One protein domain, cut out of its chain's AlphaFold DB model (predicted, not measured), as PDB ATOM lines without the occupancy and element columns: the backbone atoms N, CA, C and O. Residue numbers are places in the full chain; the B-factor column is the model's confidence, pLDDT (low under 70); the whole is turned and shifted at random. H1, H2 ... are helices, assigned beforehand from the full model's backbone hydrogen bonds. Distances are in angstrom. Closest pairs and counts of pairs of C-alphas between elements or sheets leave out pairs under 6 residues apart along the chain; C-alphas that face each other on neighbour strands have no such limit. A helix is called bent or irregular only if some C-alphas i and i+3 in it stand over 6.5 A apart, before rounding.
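This is residues 422 to 494 of the 573 residues of the protein "FANCI_HD2 domain-containing protein" of Angiostrongylus costaricensis (UniProt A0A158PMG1). Two long helices, H2 and the shorter H1, lie side by side with a gap between them, and the chain folds back from one to the other through a long loop at one end of a slender rod. At the other end a short tail, residues 489 to 494, turns back from H2 toward the beginning of H1. The printed part has 73 residues with two named helices, H1 then H2, and no named strand; the class is all helix. It is only just loose, close to extended, with a radius of gyration of the C-alphas of 16.6 A and spans of 52 by 19 by 13 A.

H2, residues 457 to 488, is the longest helix, and its N-to-C direction is (-0.88, -0.40, -0.27). H1, residues 422 to 443, has the direction (0.64, 0.66, 0.40). H1 and H2 are near each other, with 12 pairs of C-alphas within 10 A; their closest C-alphas are 8.2 A apart. H1 has a kink of 26 degrees near residue 433. It is neither bent nor irregular, but only just: C-alphas 430 and 433 are 6.3 A apart. Residues 431 to 436 of H1 stand free, as do residues 453 to 459, of which 457 to 459 belong to H2. Of the O i to N i+4 pairs, 26 of 28 in H2 and 15 of 18 in H1 are within hydrogen-bond range.

H2 measures 47.3 A from C-alpha 457 at (70.023, 54.024, 41.141) to C-alpha 488 at (30.355, 31.441, 28.744). H1 measures 29.8 A, beginning with C-alpha 422 at (35.363, 24.847, 34.024).

The C-alphas of Ser 454 and Lys 489, the two farthest apart, are 52.5 A apart. The link from H1 to H2, residues 444 to 456, is long. The printed part has no cut. Its mean pLDDT is 70.2; residues 444 to 464, 489 and 491 to 494 are under 70.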
ATOM      1  N   LEU A 422      35.742  23.517  33.524       72.69
ATOM      2  CA  LEU A 422      35.363  24.847  34.024       72.69
ATOM      3  C   LEU A 422      35.264  24.886  35.552       72.69
ATOM      4  O   LEU A 422      35.660  25.868  36.176       72.69
ATOM      5  N   THR A 423      34.785  23.805  36.170       76.56
ATOM      6  CA  THR A 423      34.713  23.690  37.635       76.56
ATOM      7  C   THR A 423      36.111  23.635  38.256       76.56
ATOM      8  O   THR A 423      36.381  24.335  39.234       76.56
ATOM      9  N   LEU A 424      37.024  22.862  37.659       77.38
ATOM     10  CA  LEU A 424      38.423  22.800  38.080       77.38
ATOM     11  C   LEU A 424      39.129  24.153  37.888       77.38
ATOM     12  O   LEU A 424      39.816  24.623  38.793       77.38
ATOM     13  N   LEU A 425      38.908  24.806  36.744       78.12
ATOM     14  CA  LEU A 425      39.456  26.127  36.443       78.12
ATOM     15  C   LEU A 425      38.955  27.188  37.429       78.12
ATOM     16  O   LEU A 425      39.762  27.922  37.990       78.12
ATOM     17  N   GLY A 426      37.650  27.242  37.702       77.50
ATOM     18  CA  GLY A 426      37.075  28.174  38.674       77.50
ATOM     19  C   GLY A 426      37.665  27.999  40.076       77.50
ATOM     20  O   GLY A 426      37.975  28.990  40.740       77.50
ATOM     21  N   LYS A 427      37.897  26.749  40.501       81.62
ATOM     22  CA  LYS A 427      38.571  26.435  41.768       81.62
ATOM     23  C   LYS A 427      40.023  26.925  41.777       81.62
ATOM     24  O   LYS A 427      40.432  27.607  42.712       81.62
ATOM     25  N   LEU A 428      40.788  26.640  40.720       80.94
ATOM     26  CA  LEU A 428      42.180  27.089  40.584       80.94
ATOM     27  C   LEU A 428      42.302  28.618  40.593       80.94
ATOM     28  O   LEU A 428      43.175  29.156  41.276       80.94
ATOM     29  N   LEU A 429      41.413  29.312  39.879       79.50
ATOM     30  CA  LEU A 429      41.376  30.771  39.838       79.50
ATOM     31  C   LEU A 429      41.111  31.351  41.235       79.50
ATOM     32  O   LEU A 429      41.904  32.147  41.729       79.50
ATOM     33  N   LYS A 430      40.031  30.923  41.898       78.94
ATOM     34  CA  LYS A 430      39.581  31.521  43.166       78.94
ATOM     35  C   LYS A 430      40.427  31.125  44.378       78.94
ATOM     36  O   LYS A 430      40.635  31.954  45.254       78.94
ATOM     37  N   GLU A 431      40.915  29.888  44.448       80.06
ATOM     38  CA  GLU A 431      41.644  29.405  45.630       80.06
ATOM     39  C   GLU A 431      43.157  29.613  45.520       80.06
ATOM     40  O   GLU A 431      43.794  30.023  46.487       80.06
ATOM     41  N   ARG A 432      43.754  29.320  44.357       78.62
ATOM     42  CA  ARG A 432      45.217  29.305  44.197       78.62
ATOM     43  C   ARG A 432      45.733  30.594  43.576       78.62
ATOM     44  O   ARG A 432      46.567  31.266  44.177       78.62
ATOM     45  N   LEU A 433      45.218  30.972  42.404       79.62
ATOM     46  CA  LEU A 433      45.697  32.158  41.694       79.62
ATOM     47  C   LEU A 433      45.402  33.441  42.483       79.62
ATOM     48  O   LEU A 433      46.276  34.294  42.586       79.62
ATOM     49  N   GLN A 434      44.215  33.563  43.087       77.50
ATOM     50  CA  GLN A 434      43.878  34.730  43.907       77.50
ATOM     51  C   GLN A 434      44.838  34.916  45.091       77.50
ATOM     52  O   GLN A 434      45.255  36.040  45.361       77.50
ATOM     53  N   ALA A 435      45.200  33.826  45.773       78.25
ATOM     54  CA  ALA A 435      46.142  33.859  46.888       78.25
ATOM     55  C   ALA A 435      47.551  34.255  46.419       78.25
ATOM     56  O   ALA A 435      48.153  35.157  46.993       78.25
ATOM     57  N   ILE A 436      48.037  33.655  45.326       77.56
ATOM     58  CA  ILE A 436      49.337  33.999  44.726       77.56
ATOM     59  C   ILE A 436      49.375  35.474  44.315       77.56
ATOM     60  O   ILE A 436      50.366  36.158  44.550       77.56
ATOM     61  N   MET A 437      48.296  35.983  43.719       75.50
ATOM     62  CA  MET A 437      48.208  37.385  43.317       75.50
ATOM     63  C   MET A 437      48.198  38.332  44.512       75.50
ATOM     64  O   MET A 437      48.881  39.344  44.453       75.50
ATOM     65  N   ALA A 438      47.486  37.997  45.591       74.94
ATOM     66  CA  ALA A 438      47.502  38.792  46.815       74.94
ATOM     67  C   ALA A 438      48.910  38.853  47.433       74.94
ATOM     68  O   ALA A 438      49.374  39.935  47.779       74.94
ATOM     69  N   ILE A 439      49.619  37.720  47.490       75.00
ATOM     70  CA  ILE A 439      51.010  37.667  47.962       75.00
ATOM     71  C   ILE A 439      51.918  38.495  47.046       75.00
ATOM     72  O   ILE A 439      52.730  39.279  47.529       75.00
ATOM     73  N   ALA A 440      51.775  38.367  45.725       74.88
ATOM     74  CA  ALA A 440      52.560  39.146  44.776       74.88
ATOM     75  C   ALA A 440      52.272  40.654  44.884       74.88
ATOM     76  O   ALA A 440      53.207  41.443  44.831       74.88
ATOM     77  N   ASP A 441      51.025  41.065  45.112       71.69
ATOM     78  CA  ASP A 441      50.668  42.464  45.379       71.69
ATOM     79  C   ASP A 441      51.301  43.008  46.668       71.69
ATOM     80  O   ASP A 441      51.614  44.196  46.753       71.69
ATOM     81  N   GLU A 442      51.511  42.142  47.657       71.88
ATOM     82  CA  GLU A 442      52.168  42.472  48.922       71.88
ATOM     83  C   GLU A 442      53.699  42.424  48.861       71.88
ATOM     84  O   GLU A 442      54.333  42.849  49.815       71.88
ATOM     85  N   HIS A 443      54.327  41.910  47.799       70.94
ATOM     86  CA  HIS A 443      55.787  41.691  47.794       70.94
ATOM     87  C   HIS A 443      56.493  42.182  46.524       70.94
ATOM     88  O   HIS A 443      57.666  42.552  46.570       70.94
ATOM     89  N   VAL A 444      55.808  42.241  45.381       68.81
ATOM     90  CA  VAL A 444      56.371  42.736  44.120       68.81
ATOM     91  C   VAL A 444      56.353  44.262  44.133       68.81
ATOM     92  O   VAL A 444      55.296  44.882  44.186       68.81
ATOM     93  N   GLY A 445      57.531  44.885  44.051       59.25
ATOM     94  CA  GLY A 445      57.659  46.346  44.014       59.25
ATOM     95  C   GLY A 445      57.570  47.039  45.378       59.25
ATOM     96  O   GLY A 445      57.550  48.270  45.417       59.25
ATOM     97  N   ILE A 446      57.554  46.296  46.495       55.25
ATOM     98  CA  ILE A 446      57.703  46.907  47.820       55.25
ATOM     99  C   ILE A 446      59.154  47.343  48.012       55.25
ATOM    100  O   ILE A 446      60.062  46.543  48.215       55.25
ATOM    101  N   PHE A 447      59.343  48.657  47.966       46.84
ATOM    102  CA  PHE A 447      60.565  49.342  48.359       46.84
ATOM    103  C   PHE A 447      60.842  49.057  49.844       46.84
ATOM    104  O   PHE A 447      60.182  49.634  50.708       46.84
ATOM    105  N   LYS A 448      61.807  48.190  50.174       51.06
ATOM    106  CA  LYS A 448      62.342  48.120  51.542       51.06
ATOM    107  C   LYS A 448      63.193  49.378  51.783       51.06
ATOM    108  O   LYS A 448      64.241  49.519  51.151       51.06
ATOM    109  N   PRO A 449      62.799  50.310  52.674       46.84
ATOM    110  CA  PRO A 449      63.539  51.562  52.879       46.84
ATOM    111  C   PRO A 449      64.954  51.335  53.431       46.84
ATOM    112  O   PRO A 449      65.831  52.182  53.265       46.84
ATOM    113  N   GLU A 450      65.187  50.192  54.076       48.16
ATOM    114  CA  GLU A 450      66.475  49.831  54.673       48.16
ATOM    115  C   GLU A 450      67.541  49.461  53.624       48.16
ATOM    116  O   GLU A 450      68.715  49.769  53.815       48.16
ATOM    117  N   GLU A 451      67.145  48.933  52.459       48.34
ATOM    118  CA  GLU A 451      68.053  48.604  51.342       48.34
ATOM    119  C   GLU A 451      68.376  49.820  50.446       48.34
ATOM    120  O   GLU A 451      69.291  49.793  49.615       48.34
ATOM    121  N   ALA A 452      67.661  50.937  50.623       46.72
ATOM    122  CA  ALA A 452      67.869  52.167  49.856       46.72
ATOM    123  C   ALA A 452      69.147  52.926  50.259       46.72
ATOM    124  O   ALA A 452      69.624  53.775  49.507       46.72
ATOM    125  N   ARG A 453      69.728  52.631  51.432       49.84
ATOM    126  CA  ARG A 453      70.959  53.294  51.894       49.84
ATOM    127  C   ARG A 453      72.229  52.757  51.222       49.84
ATOM    128  O   ARG A 453      73.251  53.434  51.277       49.84
ATOM    129  N   SER A 454      72.172  51.594  50.567       49.12
ATOM    130  CA  SER A 454      73.333  50.938  49.942       49.12
ATOM    131  C   SER A 454      73.166  50.607  48.452       49.12
ATOM    132  O   SER A 454      74.158  50.313  47.783       49.12
ATOM    133  N   SER A 455      71.953  50.664  47.893       50.09
ATOM    134  CA  SER A 455      71.699  50.207  46.521       50.09
ATOM    135  C   SER A 455      71.736  51.335  45.471       50.09
ATOM    136  O   SER A 455      71.190  52.425  45.627       50.09
ATOM    137  N   SER A 456      72.448  51.083  44.365       53.56
ATOM    138  CA  SER A 456      72.632  52.044  43.265       53.56
ATOM    139  C   SER A 456      71.311  52.389  42.554       53.56
ATOM    140  O   SER A 456      70.454  51.528  42.391       53.56
ATOM    141  N   LYS A 457      71.185  53.592  41.968       55.56
ATOM    142  CA  LYS A 457      70.023  54.024  41.141       55.56
ATOM    143  C   LYS A 457      69.583  53.026  40.039       55.56
ATOM    144  O   LYS A 457      68.488  53.164  39.497       55.56
ATOM    145  N   LYS A 458      70.423  52.046  39.668       55.56
ATOM    146  CA  LYS A 458      70.099  50.977  38.706       55.56
ATOM    147  C   LYS A 458      69.194  49.871  39.274       55.56
ATOM    148  O   LYS A 458      68.467  49.291  38.474       55.56
ATOM    149  N   SER A 459      69.229  49.556  40.575       53.53
ATOM    150  CA  SER A 459      68.348  48.526  41.174       53.53
ATOM    151  C   SER A 459      66.908  49.026  41.257       53.53
ATOM    152  O   SER A 459      66.009  48.390  40.727       53.53
ATOM    153  N   VAL A 460      66.736  50.258  41.738       57.50
ATOM    154  CA  VAL A 460      65.448  50.961  41.846       57.50
ATOM    155  C   VAL A 460      64.659  50.965  40.528       57.50
ATOM    156  O   VAL A 460      63.466  50.680  40.505       57.50
ATOM    157  N   ARG A 461      65.332  51.217  39.394       62.50
ATOM    158  CA  ARG A 461      64.692  51.174  38.065       62.50
ATOM    159  C   ARG A 461      64.282  49.762  37.632       62.50
ATOM    160  O   ARG A 461      63.340  49.623  36.858       62.50
ATOM    161  N   LYS A 462      64.990  48.714  38.064       65.62
ATOM    162  CA  LYS A 462      64.631  47.323  37.736       65.62
ATOM    163  C   LYS A 462      63.385  46.876  38.496       65.62
ATOM    164  O   LYS A 462      62.548  46.198  37.900       65.62
ATOM    165  N   ASP A 463      63.237  47.294  39.747       64.94
ATOM    166  CA  ASP A 463      62.082  46.936  40.577       64.94
ATOM    167  C   ASP A 463      60.806  47.611  40.065       64.94
ATOM    168  O   ASP A 463      59.773  46.960  39.921       64.94
ATOM    169  N   GLU A 464      60.908  48.875  39.640       68.88
ATOM    170  CA  GLU A 464      59.814  49.600  38.983       68.88
ATOM    171  C   GLU A 464      59.393  48.932  37.662       68.88
ATOM    172  O   GLU A 464      58.210  48.680  37.429       68.88
ATOM    173  N   VAL A 465      60.355  48.565  36.805       76.56
ATOM    174  CA  VAL A 465      60.067  47.844  35.551       76.56
ATOM    175  C   VAL A 465      59.406  46.489  35.823       76.56
ATOM    176  O   VAL A 465      58.507  46.086  35.081       76.56
ATOM    177  N   THR A 466      59.831  45.783  36.872       74.88
ATOM    178  CA  THR A 466      59.272  44.480  37.260       74.88
ATOM    179  C   THR A 466      57.841  44.626  37.768       74.88
ATOM    180  O   THR A 466      56.958  43.904  37.304       74.88
ATOM    181  N   TYR A 467      57.580  45.623  38.619       77.44
ATOM    182  CA  TYR A 467      56.237  45.956  39.090       77.44
ATOM    183  C   TYR A 467      55.296  46.313  37.933       77.44
ATOM    184  O   TYR A 467      54.221  45.732  37.804       77.44
ATOM    185  N   VAL A 468      55.720  47.195  37.020       76.88
ATOM    186  CA  VAL A 468      54.910  47.592  35.853       76.88
ATOM    187  C   VAL A 468      54.586  46.391  34.960       76.88
ATOM    188  O   VAL A 468      53.455  46.258  34.487       76.88
ATOM    189  N   LYS A 469      55.556  45.497  34.722       80.38
ATOM    190  CA  LYS A 469      55.325  44.265  33.951       80.38
ATOM    191  C   LYS A 469      54.318  43.346  34.640       80.38
ATOM    192  O   LYS A 469      53.412  42.854  33.969       80.38
ATOM    193  N   TYR A 470      54.454  43.149  35.951       81.06
ATOM    194  CA  TYR A 470      53.524  42.349  36.746       81.06
ATOM    195  C   TYR A 470      52.097  42.913  36.686       81.06
ATOM    196  O   TYR A 470      51.170  42.182  36.338       81.06
ATOM    197  N   VAL A 471      51.923  44.219  36.923       77.81
ATOM    198  CA  VAL A 471      50.605  44.875  36.892       77.81
ATOM    199  C   VAL A 471      49.938  44.712  35.526       77.81
ATOM    200  O   VAL A 471      48.787  44.285  35.465       77.81
ATOM    201  N   ARG A 472      50.668  44.948  34.426       80.75
ATOM    202  CA  ARG A 472      50.138  44.753  33.063       80.75
ATOM    203  C   ARG A 472      49.723  43.308  32.795       80.75
ATOM    204  O   ARG A 472      48.666  43.073  32.214       80.75
ATOM    205  N   ALA A 473      50.544  42.336  33.198       80.69
ATOM    206  CA  ALA A 473      50.240  40.918  33.014       80.69
ATOM    207  C   ALA A 473      49.000  40.501  33.818       80.69
ATOM    208  O   ALA A 473      48.122  39.810  33.298       80.69
ATOM    209  N   ARG A 474      48.891  40.983  35.060       80.12
ATOM    210  CA  ARG A 474      47.724  40.793  35.919       80.12
ATOM    211  C   ARG A 474      46.451  41.362  35.295       80.12
ATOM    212  O   ARG A 474      45.446  40.658  35.236       80.12
ATOM    213  N   GLU A 475      46.477  42.616  34.852       79.62
ATOM    214  CA  GLU A 475      45.308  43.284  34.263       79.62
ATOM    215  C   GLU A 475      44.851  42.577  32.983       79.62
ATOM    216  O   GLU A 475      43.659  42.326  32.799       79.62
ATOM    217  N   ALA A 476      45.800  42.175  32.132       79.62
ATOM    218  CA  ALA A 476      45.508  41.402  30.932       79.62
ATOM    219  C   ALA A 476      44.859  40.046  31.262       79.62
ATOM    220  O   ALA A 476      43.907  39.643  30.591       79.62
ATOM    221  N   LEU A 477      45.339  39.351  32.298       81.88
ATOM    222  CA  LEU A 477      44.764  38.082  32.747       81.88
ATOM    223  C   LEU A 477      43.342  38.265  33.295       81.88
ATOM    224  O   LEU A 477      42.434  37.550  32.876       81.88
ATOM    225  N   GLN A 478      43.132  39.246  34.178       77.94
ATOM    226  CA  GLN A 478      41.813  39.568  34.736       77.94
ATOM    227  C   GLN A 478      40.805  39.917  33.637       77.94
ATOM    228  O   GLN A 478      39.703  39.374  33.619       77.94
ATOM    229  N   SER A 479      41.197  40.777  32.692       77.56
ATOM    230  CA  SER A 479      40.352  41.172  31.562       77.56
ATOM    231  C   SER A 479      39.947  39.970  30.705       77.56
ATOM    232  O   SER A 479      38.769  39.806  30.398       77.56
ATOM    233  N   ARG A 480      40.893  39.081  30.372       80.06
ATOM    234  CA  ARG A 480      40.612  37.879  29.569       80.06
ATOM    235  C   ARG A 480      39.692  36.892  30.287       80.06
ATOM    236  O   ARG A 480      38.802  36.335  29.653       80.06
ATOM    237  N   ILE A 481      39.882  36.687  31.592       78.12
ATOM    238  CA  ILE A 481      39.011  35.808  32.386       78.12
ATOM    239  C   ILE A 481      37.598  36.390  32.481       78.12
ATOM    240  O   ILE A 481      36.632  35.642  32.352       78.12
ATOM    241  N   LEU A 482      37.466  37.708  32.655       76.25
ATOM    242  CA  LEU A 482      36.165  38.375  32.697       76.25
ATOM    243  C   LEU A 482      35.414  38.221  31.368       76.25
ATOM    244  O   LEU A 482      34.260  37.801  31.373       76.25
ATOM    245  N   LEU A 483      36.090  38.466  30.239       75.69
ATOM    246  CA  LEU A 483      35.523  38.252  28.903       75.69
ATOM    247  C   LEU A 483      35.081  36.798  28.697       75.69
ATOM    248  O   LEU A 483      34.025  36.545  28.125       75.69
ATOM    249  N   MET A 484      35.862  35.835  29.193       73.75
ATOM    250  CA  MET A 484      35.516  34.416  29.120       73.75
ATOM    251  C   MET A 484      34.324  34.056  30.020       73.75
ATOM    252  O   MET A 484      33.465  33.283  29.608       73.75
ATOM    253  N   SER A 485      34.240  34.628  31.225       73.06
ATOM    254  CA  SER A 485      33.103  34.451  32.142       73.06
ATOM    255  C   SER A 485      31.806  34.987  31.533       73.06
ATOM    256  O   SER A 485      30.784  34.305  31.595       73.06
ATOM    257  N   GLU A 486      31.862  36.151  30.879       73.19
ATOM    258  CA  GLU A 486      30.720  36.761  30.192       73.19
ATOM    259  C   GLU A 486      30.307  35.963  28.946       73.19
ATOM    260  O   GLU A 486      29.129  35.639  28.783       73.19
ATOM    261  N   ALA A 487      31.271  35.565  28.110       72.62
ATOM    262  CA  ALA A 487      31.017  34.771  26.908       72.62
ATOM    263  C   ALA A 487      30.408  33.393  27.222       72.62
ATOM    264  O   ALA A 487      29.535  32.922  26.494       72.62
ATOM    265  N   LEU A 488      30.846  32.753  28.312       72.19
ATOM    266  CA  LEU A 488      30.355  31.441  28.744       72.19
ATOM    267  C   LEU A 488      29.138  31.518  29.679       72.19
ATOM    268  O   LEU A 488      28.567  30.476  29.996       72.19
ATOM    269  N   LYS A 489      28.735  32.722  30.119       68.38
ATOM    270  CA  LYS A 489      27.712  32.950  31.160       68.38
ATOM    271  C   LYS A 489      27.953  32.119  32.425       68.38
ATOM    272  O   LYS A 489      27.020  31.574  33.010       68.38
ATOM    273  N   GLU A 490      29.212  32.001  32.831       72.50
ATOM    274  CA  GLU A 490      29.618  31.166  33.959       72.50
ATOM    275  C   GLU A 490      30.162  32.035  35.099       72.50
ATOM    276  O   GLU A 490      31.316  32.479  35.086       72.50
ATOM    277  N   ASP A 491      29.331  32.244  36.123       68.94
ATOM    278  CA  ASP A 491      29.641  33.067  37.301       68.94
ATOM    279  C   ASP A 491      30.781  32.485  38.151       68.94
ATOM    280  O   ASP A 491      31.455  33.194  38.912       68.94
ATOM    281  N   ARG A 492      31.065  31.180  38.026       69.25
ATOM    282  CA  ARG A 492      32.212  30.566  38.711       69.25
ATOM    283  C   ARG A 492      33.544  31.123  38.221       69.25
ATOM    284  O   ARG A 492      34.489  31.124  39.009       69.25
ATOM    285  N   LEU A 493      33.599  31.628  36.989       67.94
ATOM    286  CA  LEU A 493      34.777  32.262  36.400       67.94
ATOM    287  C   LEU A 493      34.856  33.768  36.665       67.94
ATOM    288  O   LEU A 493      35.846  34.386  36.282       67.94
ATOM    289  N   ASN A 494      33.869  34.359  37.346       69.75
ATOM    290  CA  ASN A 494      33.932  35.757  37.747       69.75
ATOM    291  C   ASN A 494      35.058  35.942  38.779       69.75
ATOM    292  O   ASN A 494      34.919  35.630  39.968       69.75
TER     293      ASN A 494